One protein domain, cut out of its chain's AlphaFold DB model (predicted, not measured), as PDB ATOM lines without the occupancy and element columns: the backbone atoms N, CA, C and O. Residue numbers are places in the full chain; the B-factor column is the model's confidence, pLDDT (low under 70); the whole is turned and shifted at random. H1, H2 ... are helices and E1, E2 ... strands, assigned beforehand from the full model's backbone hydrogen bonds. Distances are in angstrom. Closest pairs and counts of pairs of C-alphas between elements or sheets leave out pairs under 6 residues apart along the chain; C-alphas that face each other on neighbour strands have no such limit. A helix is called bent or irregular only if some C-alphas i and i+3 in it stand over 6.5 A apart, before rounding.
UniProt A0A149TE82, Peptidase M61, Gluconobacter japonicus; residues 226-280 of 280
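This is residues 226 to 280 of the 280 residues of the protein "Peptidase M61" of Gluconobacter japonicus (UniProt A0A149TE82). A two-stranded hairpin, E1 and E2, has one long helix, H1, passing near it at a slant, with a gap between the two parts. The far end of H1 and the turn after it, residues 267 to 274, stick out, and the tail that follows folds back toward the link of the hairpin. The printed part has 55 residues with two named strands and one named helix, in the order E1, E2, H1; the sheet E1 - E2 is antiparallel and the class is mixed, helices and strands. The whole is only just loose, close to compact, with a radius of gyration of the C-alphas of 12.5 A, and it is elongated, spanning 38 by 22 by 17 A.

Start with the sheet, and find C-alpha 226 at (220.611, 163.293, 199.462), where E1 begins; the strand holds residues 226 to 230 and measures 13.5 A from first to last C-alpha. Its partner E2 holds residues 240 to 245, is the longest strand with 6 residues, and runs 16.3 A to C-alpha 245 at (216.578, 162.575, 194.141). Farther along, find C-alpha 255 at (209.305, 153.423, 207.896); from there H1, residues 255 to 272, runs 26.0 A to C-alpha 272 at (225.118, 133.225, 203.427).

Look first at E1 and E2, a hairpin of antiparallel neighbours whose directions stand at 161 degrees. The C-alphas of Phe 226 and Val 244 face each other at 4.6 A, and so do those of Asp 230 and Ala 240, also at 4.6 A. Between the strands, N 227 and O 243 are within hydrogen-bond range at 2.9 A, and N 241 and O 229 at 2.8 A. Now move to H1, which is near E1, with 6 pairs of C-alphas within 10 A and no pair within 8 A. H1 is near E2 as well, again with 6 pairs within 10 A and no pair within 8 A. On the helix side, look for these pairs at residues 258 to 265. Along H1, which is not bent, every O i to N i+4 pair is within hydrogen-bond range.

The two C-alphas farthest apart are those of Asp 247 and Gly 273, at 38.2 A. Residues 267 to 274, of which 267 to 272 belong to H1, stand free; the body without them has 47 residues and spans 33 by 20 by 16 A. The links E1 to E2 and E2 to H1 are both short, with 9 residues each. The printed part has no cut and ends at Tyr 280, the chain's last residue. The mean pLDDT of the printed part is 94.3, and no printed residue is under 70.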
ATOM      1  N   PHE A 226     219.953 164.532 199.097       98.00
ATOM      2  CA  PHE A 226     220.611 163.293 199.462       98.00
ATOM      3  C   PHE A 226     220.200 162.861 200.865       98.00
ATOM      4  O   PHE A 226     220.055 163.669 201.784       98.00
ATOM      5  N   ARG A 227     220.032 161.553 201.044       96.88
ATOM      6  CA  ARG A 227     219.759 160.945 202.341       96.88
ATOM      7  C   ARG A 227     220.517 159.635 202.462       96.88
ATOM      8  O   ARG A 227     220.337 158.733 201.652       96.88
ATOM      9  N   LYS A 228     221.308 159.502 203.524       95.94
ATOM     10  CA  LYS A 228     221.943 158.237 203.906       95.94
ATOM     11  C   LYS A 228     221.163 157.584 205.037       95.94
ATOM     12  O   LYS A 228     220.867 158.233 206.039       95.94
ATOM     13  N   ILE A 229     220.830 156.311 204.874       96.25
ATOM     14  CA  ILE A 229     220.061 155.525 205.841       96.25
ATOM     15  C   ILE A 229     220.908 154.324 206.251       96.25
ATOM     16  O   ILE A 229     221.250 153.496 205.414       96.25
ATOM     17  N   ASP A 230     221.238 154.230 207.535       95.75
ATOM     18  CA  ASP A 230     221.920 153.064 208.099       95.75
ATOM     19  C   ASP A 230     220.960 151.864 208.179       95.75
ATOM     20  O   ASP A 230     219.839 151.974 208.699       95.75
ATOM     21  N   LEU A 231     221.387 150.726 207.629       96.56
ATOM     22  CA  LEU A 231     220.594 149.503 207.560       96.56
ATOM     23  C   LEU A 231     220.974 148.465 208.623       96.56
ATOM     24  O   LEU A 231     220.153 147.597 208.920       96.56
ATOM     25  N   THR A 232     222.167 148.544 209.213       92.38
ATOM     26  CA  THR A 232     222.698 147.497 210.105       92.38
ATOM     27  C   THR A 232     222.945 147.965 211.533       92.38
ATOM     28  O   THR A 232     222.947 147.135 212.442       92.38
ATOM     29  N   GLY A 233     223.091 149.272 211.767       81.75
ATOM     30  CA  GLY A 233     223.451 149.784 213.088       81.75
ATOM     31  C   GLY A 233     224.941 149.587 213.417       81.75
ATOM     32  O   GLY A 233     225.695 149.053 212.602       81.75
ATOM     33  N   PRO A 234     225.379 150.003 214.622       79.62
ATOM     34  CA  PRO A 234     226.800 150.102 214.978       79.62
ATOM     35  C   PRO A 234     227.498 148.762 215.260       79.62
ATOM     36  O   PRO A 234     228.715 148.683 215.132       79.62
ATOM     37  N   ASP A 235     226.757 147.715 215.635       81.06
ATOM     38  CA  ASP A 235     227.331 146.431 216.081       81.06
ATOM     39  C   ASP A 235     227.571 145.427 214.935       81.06
ATOM     40  O   ASP A 235     227.837 144.249 215.169       81.06
ATOM     41  N   HIS A 236     227.432 145.873 213.687       85.06
ATOM     42  CA  HIS A 236     227.504 145.044 212.484       85.06
ATOM     43  C   HIS A 236     228.387 145.718 211.431       85.06
ATOM     44  O   HIS A 236     228.661 146.916 211.507       85.06
ATOM     45  N   VAL A 237     228.803 144.956 210.416       90.62
ATOM     46  CA  VAL A 237     229.485 145.534 209.252       90.62
ATOM     47  C   VAL A 237     228.590 146.599 208.614       90.62
ATOM     48  O   VAL A 237     227.437 146.283 208.309       90.62
ATOM     49  N   PRO A 238     229.076 147.843 208.434       94.06
ATOM     50  CA  PRO A 238     228.223 148.947 208.019       94.06
ATOM     51  C   PRO A 238     227.628 148.722 206.632       94.06
ATOM     52  O   PRO A 238     228.364 148.627 205.649       94.06
ATOM     53  N   VAL A 239     226.297 148.712 206.557       96.12
ATOM     54  CA  VAL A 239     225.556 148.769 205.295       96.12
ATOM     55  C   VAL A 239     224.642 149.986 205.300       96.12
ATOM     56  O   VAL A 239     223.841 150.169 206.220       96.12
ATOM     57  N   ALA A 240     224.739 150.821 204.271       95.94
ATOM     58  CA  ALA A 240     223.942 152.027 204.138       95.94
ATOM     59  C   ALA A 240     223.222 152.100 202.791       95.94
ATOM     60  O   ALA A 240     223.771 151.814 201.734       95.94
ATOM     61  N   LEU A 241     221.987 152.590 202.828       96.38
ATOM     62  CA  LEU A 241     221.256 153.000 201.640       96.38
ATOM     63  C   LEU A 241     221.489 154.493 201.405       96.38
ATOM     64  O   LEU A 241     221.051 155.327 202.202       96.38
ATOM     65  N   ASN A 242     222.171 154.827 200.311       96.94
ATOM     66  CA  ASN A 242     222.268 156.200 199.822       96.94
ATOM     67  C   ASN A 242     221.104 156.454 198.856       96.94
ATOM     68  O   ASN A 242     220.959 155.745 197.864       96.94
ATOM     69  N   VAL A 243     220.279 157.453 199.154       97.19
ATOM     70  CA  VAL A 243     219.138 157.870 198.334       97.19
ATOM     71  C   VAL A 243     219.423 159.263 197.801       97.19
ATOM     72  O   VAL A 243     219.785 160.155 198.569       97.19
ATOM     73  N   VAL A 244     219.254 159.441 196.497       97.31
ATOM     74  CA  VAL A 244     219.470 160.709 195.794       97.31
ATOM     75  C   VAL A 244     218.251 160.975 194.923       97.31
ATOM     76  O   VAL A 244     217.693 160.028 194.369       97.31
ATOM     77  N   ALA A 245     217.811 162.227 194.837       96.75
ATOM     78  CA  ALA A 245     216.578 162.575 194.141       96.75
ATOM     79  C   ALA A 245     216.651 163.943 193.452       96.75
ATOM     80  O   ALA A 245     217.480 164.782 193.804       96.75
ATOM     81  N   ASP A 246     215.759 164.161 192.481       95.62
ATOM     82  CA  ASP A 246     215.614 165.435 191.766       95.62
ATOM     83  C   ASP A 246     214.835 166.483 192.566       95.62
ATOM     84  O   ASP A 246     214.955 167.683 192.319       95.62
ATOM     85  N   ASP A 247     214.059 166.035 193.549       96.31
ATOM     86  CA  ASP A 247     213.273 166.868 194.446       96.31
ATOM     87  C   ASP A 247     213.356 166.328 195.889       96.31
ATOM     88  O   ASP A 247     213.628 165.141 196.104       96.31
ATOM     89  N   PRO A 248     213.156 167.185 196.906       95.81
ATOM     90  CA  PRO A 248     213.304 166.779 198.298       95.81
ATOM     91  C   PRO A 248     212.200 165.824 198.772       95.81
ATOM     92  O   PRO A 248     212.458 165.004 199.655       95.81
ATOM     93  N   ASP A 249     210.992 165.895 198.206       95.69
ATOM     94  CA  ASP A 249     209.871 165.060 198.643       95.69
ATOM     95  C   ASP A 249     210.084 163.593 198.251       95.69
ATOM     96  O   ASP A 249     209.717 162.685 199.002       95.69
ATOM     97  N   SER A 250     210.785 163.357 197.142       95.31
ATOM     98  CA  SER A 250     211.231 162.040 196.684       95.31
ATOM     99  C   SER A 250     212.240 161.350 197.625       95.31
ATOM    100  O   SER A 250     212.471 160.148 197.495       95.31
ATOM    101  N   LEU A 251     212.800 162.042 198.631       95.38
ATOM    102  CA  LEU A 251     213.630 161.420 199.683       95.38
ATOM    103  C   LEU A 251     212.818 160.781 200.826       95.38
ATOM    104  O   LEU A 251     213.386 160.131 201.723       95.38
ATOM    105  N   ASN A 252     211.499 160.984 200.847       93.50
ATOM    106  CA  ASN A 252     210.630 160.572 201.945       93.50
ATOM    107  C   ASN A 252     210.280 159.076 201.883       93.50
ATOM    108  O   ASN A 252     209.137 158.689 201.652       93.50
ATOM    109  N   ALA A 253     211.265 158.220 202.160       93.94
ATOM    110  CA  ALA A 253     211.029 156.797 202.390       93.94
ATOM    111  C   ALA A 253     210.209 156.574 203.674       93.94
ATOM    112  O   ALA A 253     210.544 157.103 204.743       93.94
ATOM    113  N   THR A 254     209.153 155.764 203.582       96.25
ATOM    114  CA  THR A 254     208.324 155.399 204.736       96.25
ATOM    115  C   THR A 254     209.077 154.452 205.679       96.25
ATOM    116  O   THR A 254     209.983 153.727 205.250       96.25
ATOM    117  N   PRO A 255     208.690 154.370 206.968       96.62
ATOM    118  CA  PRO A 255     209.305 153.423 207.896       96.62
ATOM    119  C   PRO A 255     209.242 151.966 207.414       96.62
ATOM    120  O   PRO A 255     210.204 151.224 207.594       96.62
ATOM    121  N   SER A 256     208.147 151.560 206.758       97.94
ATOM    122  CA  SER A 256     207.999 150.198 206.234       97.94
ATOM    123  C   SER A 256     208.927 149.914 205.050       97.94
ATOM    124  O   SER A 256     209.467 148.812 204.963       97.94
ATOM    125  N   GLN A 257     209.173 150.895 204.173       97.19
ATOM    126  CA  GLN A 257     210.149 150.763 203.085       97.19
ATOM    127  C   GLN A 257     211.578 150.626 203.621       97.19
ATOM    128  O   GLN A 257     212.343 149.797 203.131       97.19
ATOM    129  N   ILE A 258     211.939 151.402 204.647       97.00
ATOM    130  CA  ILE A 258     213.261 151.311 205.283       97.00
ATOM    131  C   ILE A 258     213.432 149.945 205.958       97.00
ATOM    132  O   ILE A 258     214.457 149.290 205.775       97.00
ATOM    133  N   GLU A 259     212.417 149.481 206.690       97.62
ATOM    134  CA  GLU A 259     212.462 148.181 207.365       97.62
ATOM    135  C   GLU A 259     212.598 147.015 206.376       97.62
ATOM    136  O   GLU A 259     213.312 146.053 206.652       97.62
ATOM    137  N   ALA A 260     211.997 147.106 205.184       97.94
ATOM    138  CA  ALA A 260     212.190 146.112 204.130       97.94
ATOM    139  C   ALA A 260     213.664 145.999 203.684       97.94
ATOM    140  O   ALA A 260     214.168 144.887 203.539       97.94
ATOM    141  N   HIS A 261     214.381 147.119 203.541       97.62
ATOM    142  CA  HIS A 261     215.811 147.105 203.202       97.62
ATOM    143  C   HIS A 261     216.669 146.554 204.347       97.62
ATOM    144  O   HIS A 261     217.579 145.761 204.111       97.62
ATOM    145  N   LYS A 262     216.344 146.895 205.601       96.75
ATOM    146  CA  LYS A 262     216.996 146.292 206.777       96.75
ATOM    147  C   LYS A 262     216.806 144.778 206.809       96.75
ATOM    148  O   LYS A 262     217.750 144.032 207.062       96.75
ATOM    149  N   ASN A 263     215.592 144.311 206.518       96.81
ATOM    150  CA  ASN A 263     215.284 142.887 206.418       96.81
ATOM    151  C   ASN A 263     216.090 142.195 205.328       96.81
ATOM    152  O   ASN A 263     216.588 141.103 205.580       96.81
ATOM    153  N   LEU A 264     216.268 142.827 204.165       96.31
ATOM    154  CA  LEU A 264     217.084 142.279 203.085       96.31
ATOM    155  C   LEU A 264     218.526 142.025 203.542       96.31
ATOM    156  O   LEU A 264     219.039 140.924 203.354       96.31
ATOM    157  N   VAL A 265     219.152 143.001 204.207       95.06
ATOM    158  CA  VAL A 265     220.520 142.844 204.729       95.06
ATOM    159  C   VAL A 265     220.580 141.736 205.783       95.06
ATOM    160  O   VAL A 265     221.435 140.856 205.706       95.06
ATOM    161  N   ARG A 266     219.629 141.706 206.729       94.25
ATOM    162  CA  ARG A 266     219.550 140.636 207.742       94.25
ATOM    163  C   ARG A 266     219.400 139.249 207.119       94.25
ATOM    164  O   ARG A 266     220.061 138.307 207.554       94.25
ATOM    165  N   GLN A 267     218.534 139.120 206.117       95.50
ATOM    166  CA  GLN A 267     218.296 137.864 205.412       95.50
ATOM    167  C   GLN A 267     219.538 137.412 204.648       95.50
ATOM    168  O   GLN A 267     219.892 136.243 204.754       95.50
ATOM    169  N   ALA A 268     220.228 138.319 203.951       94.62
ATOM    170  CA  ALA A 268     221.467 138.003 203.245       94.62
ATOM    171  C   ALA A 268     222.543 137.480 204.209       94.62
ATOM    172  O   ALA A 268     223.059 136.381 204.011       94.62
ATOM    173  N   THR A 269     222.806 138.197 205.306       91.50
ATOM    174  CA  THR A 269     223.779 137.761 206.320       91.50
ATOM    175  C   THR A 269     223.395 136.418 206.943       91.50
ATOM    176  O   THR A 269     224.255 135.564 207.138       91.50
ATOM    177  N   THR A 270     222.105 136.195 207.220       93.50
ATOM    178  CA  THR A 270     221.616 134.925 207.790       93.50
ATOM    179  C   THR A 270     221.759 133.762 206.808       93.50
ATOM    180  O   THR A 270     222.137 132.665 207.207       93.50
ATOM    181  N   LEU A 271     221.439 133.991 205.532       96.88
ATOM    182  CA  LEU A 271     221.450 132.966 204.494       96.88
ATOM    183  C   LEU A 271     222.873 132.535 204.134       96.88
ATOM    184  O   LEU A 271     223.141 131.341 204.033       96.88
ATOM    185  N   PHE A 272     223.765 133.501 203.909       94.88
ATOM    186  CA  PHE A 272     225.118 133.225 203.427       94.88
ATOM    187  C   PHE A 272     226.113 132.969 204.558       94.88
ATOM    188  O   PHE A 272     227.112 132.288 204.344       94.88
ATOM    189  N   GLY A 273     225.863 133.499 205.760       92.19
ATOM    190  CA  GLY A 273     226.775 133.372 206.899       92.19
ATOM    191  C   GLY A 273     228.106 134.116 206.727       92.19
ATOM    192  O   GLY A 273     228.992 133.971 207.568       92.19
ATOM    193  N   SER A 274     228.264 134.903 205.658       91.69
ATOM    194  CA  SER A 274     229.445 135.716 205.371       91.69
ATOM    195  C   SER A 274     229.087 136.964 204.556       91.69
ATOM    196  O   SER A 274     228.010 137.066 203.967       91.69
ATOM    197  N   HIS A 275     230.018 137.916 204.519       90.38
ATOM    198  CA  HIS A 275     230.046 139.056 203.604       90.38
ATOM    199  C   HIS A 275     231.484 139.226 203.096       90.38
ATOM    200  O   HIS A 275     232.436 138.881 203.797       90.38
ATOM    201  N   HIS A 276     231.654 139.742 201.878       92.69
ATOM    202  CA  HIS A 276     232.970 139.947 201.250       92.69
ATOM    203  C   HIS A 276     233.233 141.432 200.979       92.69
ATOM    204  O   HIS A 276     233.724 141.817 199.923       92.69
ATOM    205  N   TYR A 277     232.846 142.262 201.942       92.88
ATOM    206  CA  TYR A 277     233.024 143.704 201.935       92.88
ATOM    207  C   TYR A 277     233.265 144.201 203.363       92.88
ATOM    208  O   TYR A 277     232.727 143.629 204.317       92.88
ATOM    209  N   ASP A 278     234.041 145.275 203.493       91.75
ATOM    210  CA  ASP A 278     234.258 145.980 204.767       91.75
ATOM    211  C   ASP A 278     233.117 146.965 205.075       91.75
ATOM    212  O   ASP A 278     232.887 147.342 206.224       91.75
ATOM    213  N   HIS A 279     232.396 147.386 204.032       93.62
ATOM    214  CA  HIS A 279     231.207 148.234 204.068       93.62
ATOM    215  C   HIS A 279     230.409 148.066 202.772       93.62
ATOM    216  O   HIS A 279     230.981 147.678 201.753       93.62
ATOM    217  N   TYR A 280     229.130 148.437 202.789       92.50
ATOM    218  CA  TYR A 280     228.288 148.462 201.590       92.50
ATOM    219  C   TYR A 280     227.410 149.715 201.546       92.50
ATOM    220  O   TYR A 280     226.765 150.022 202.574       92.50
TER     221      TYR A 280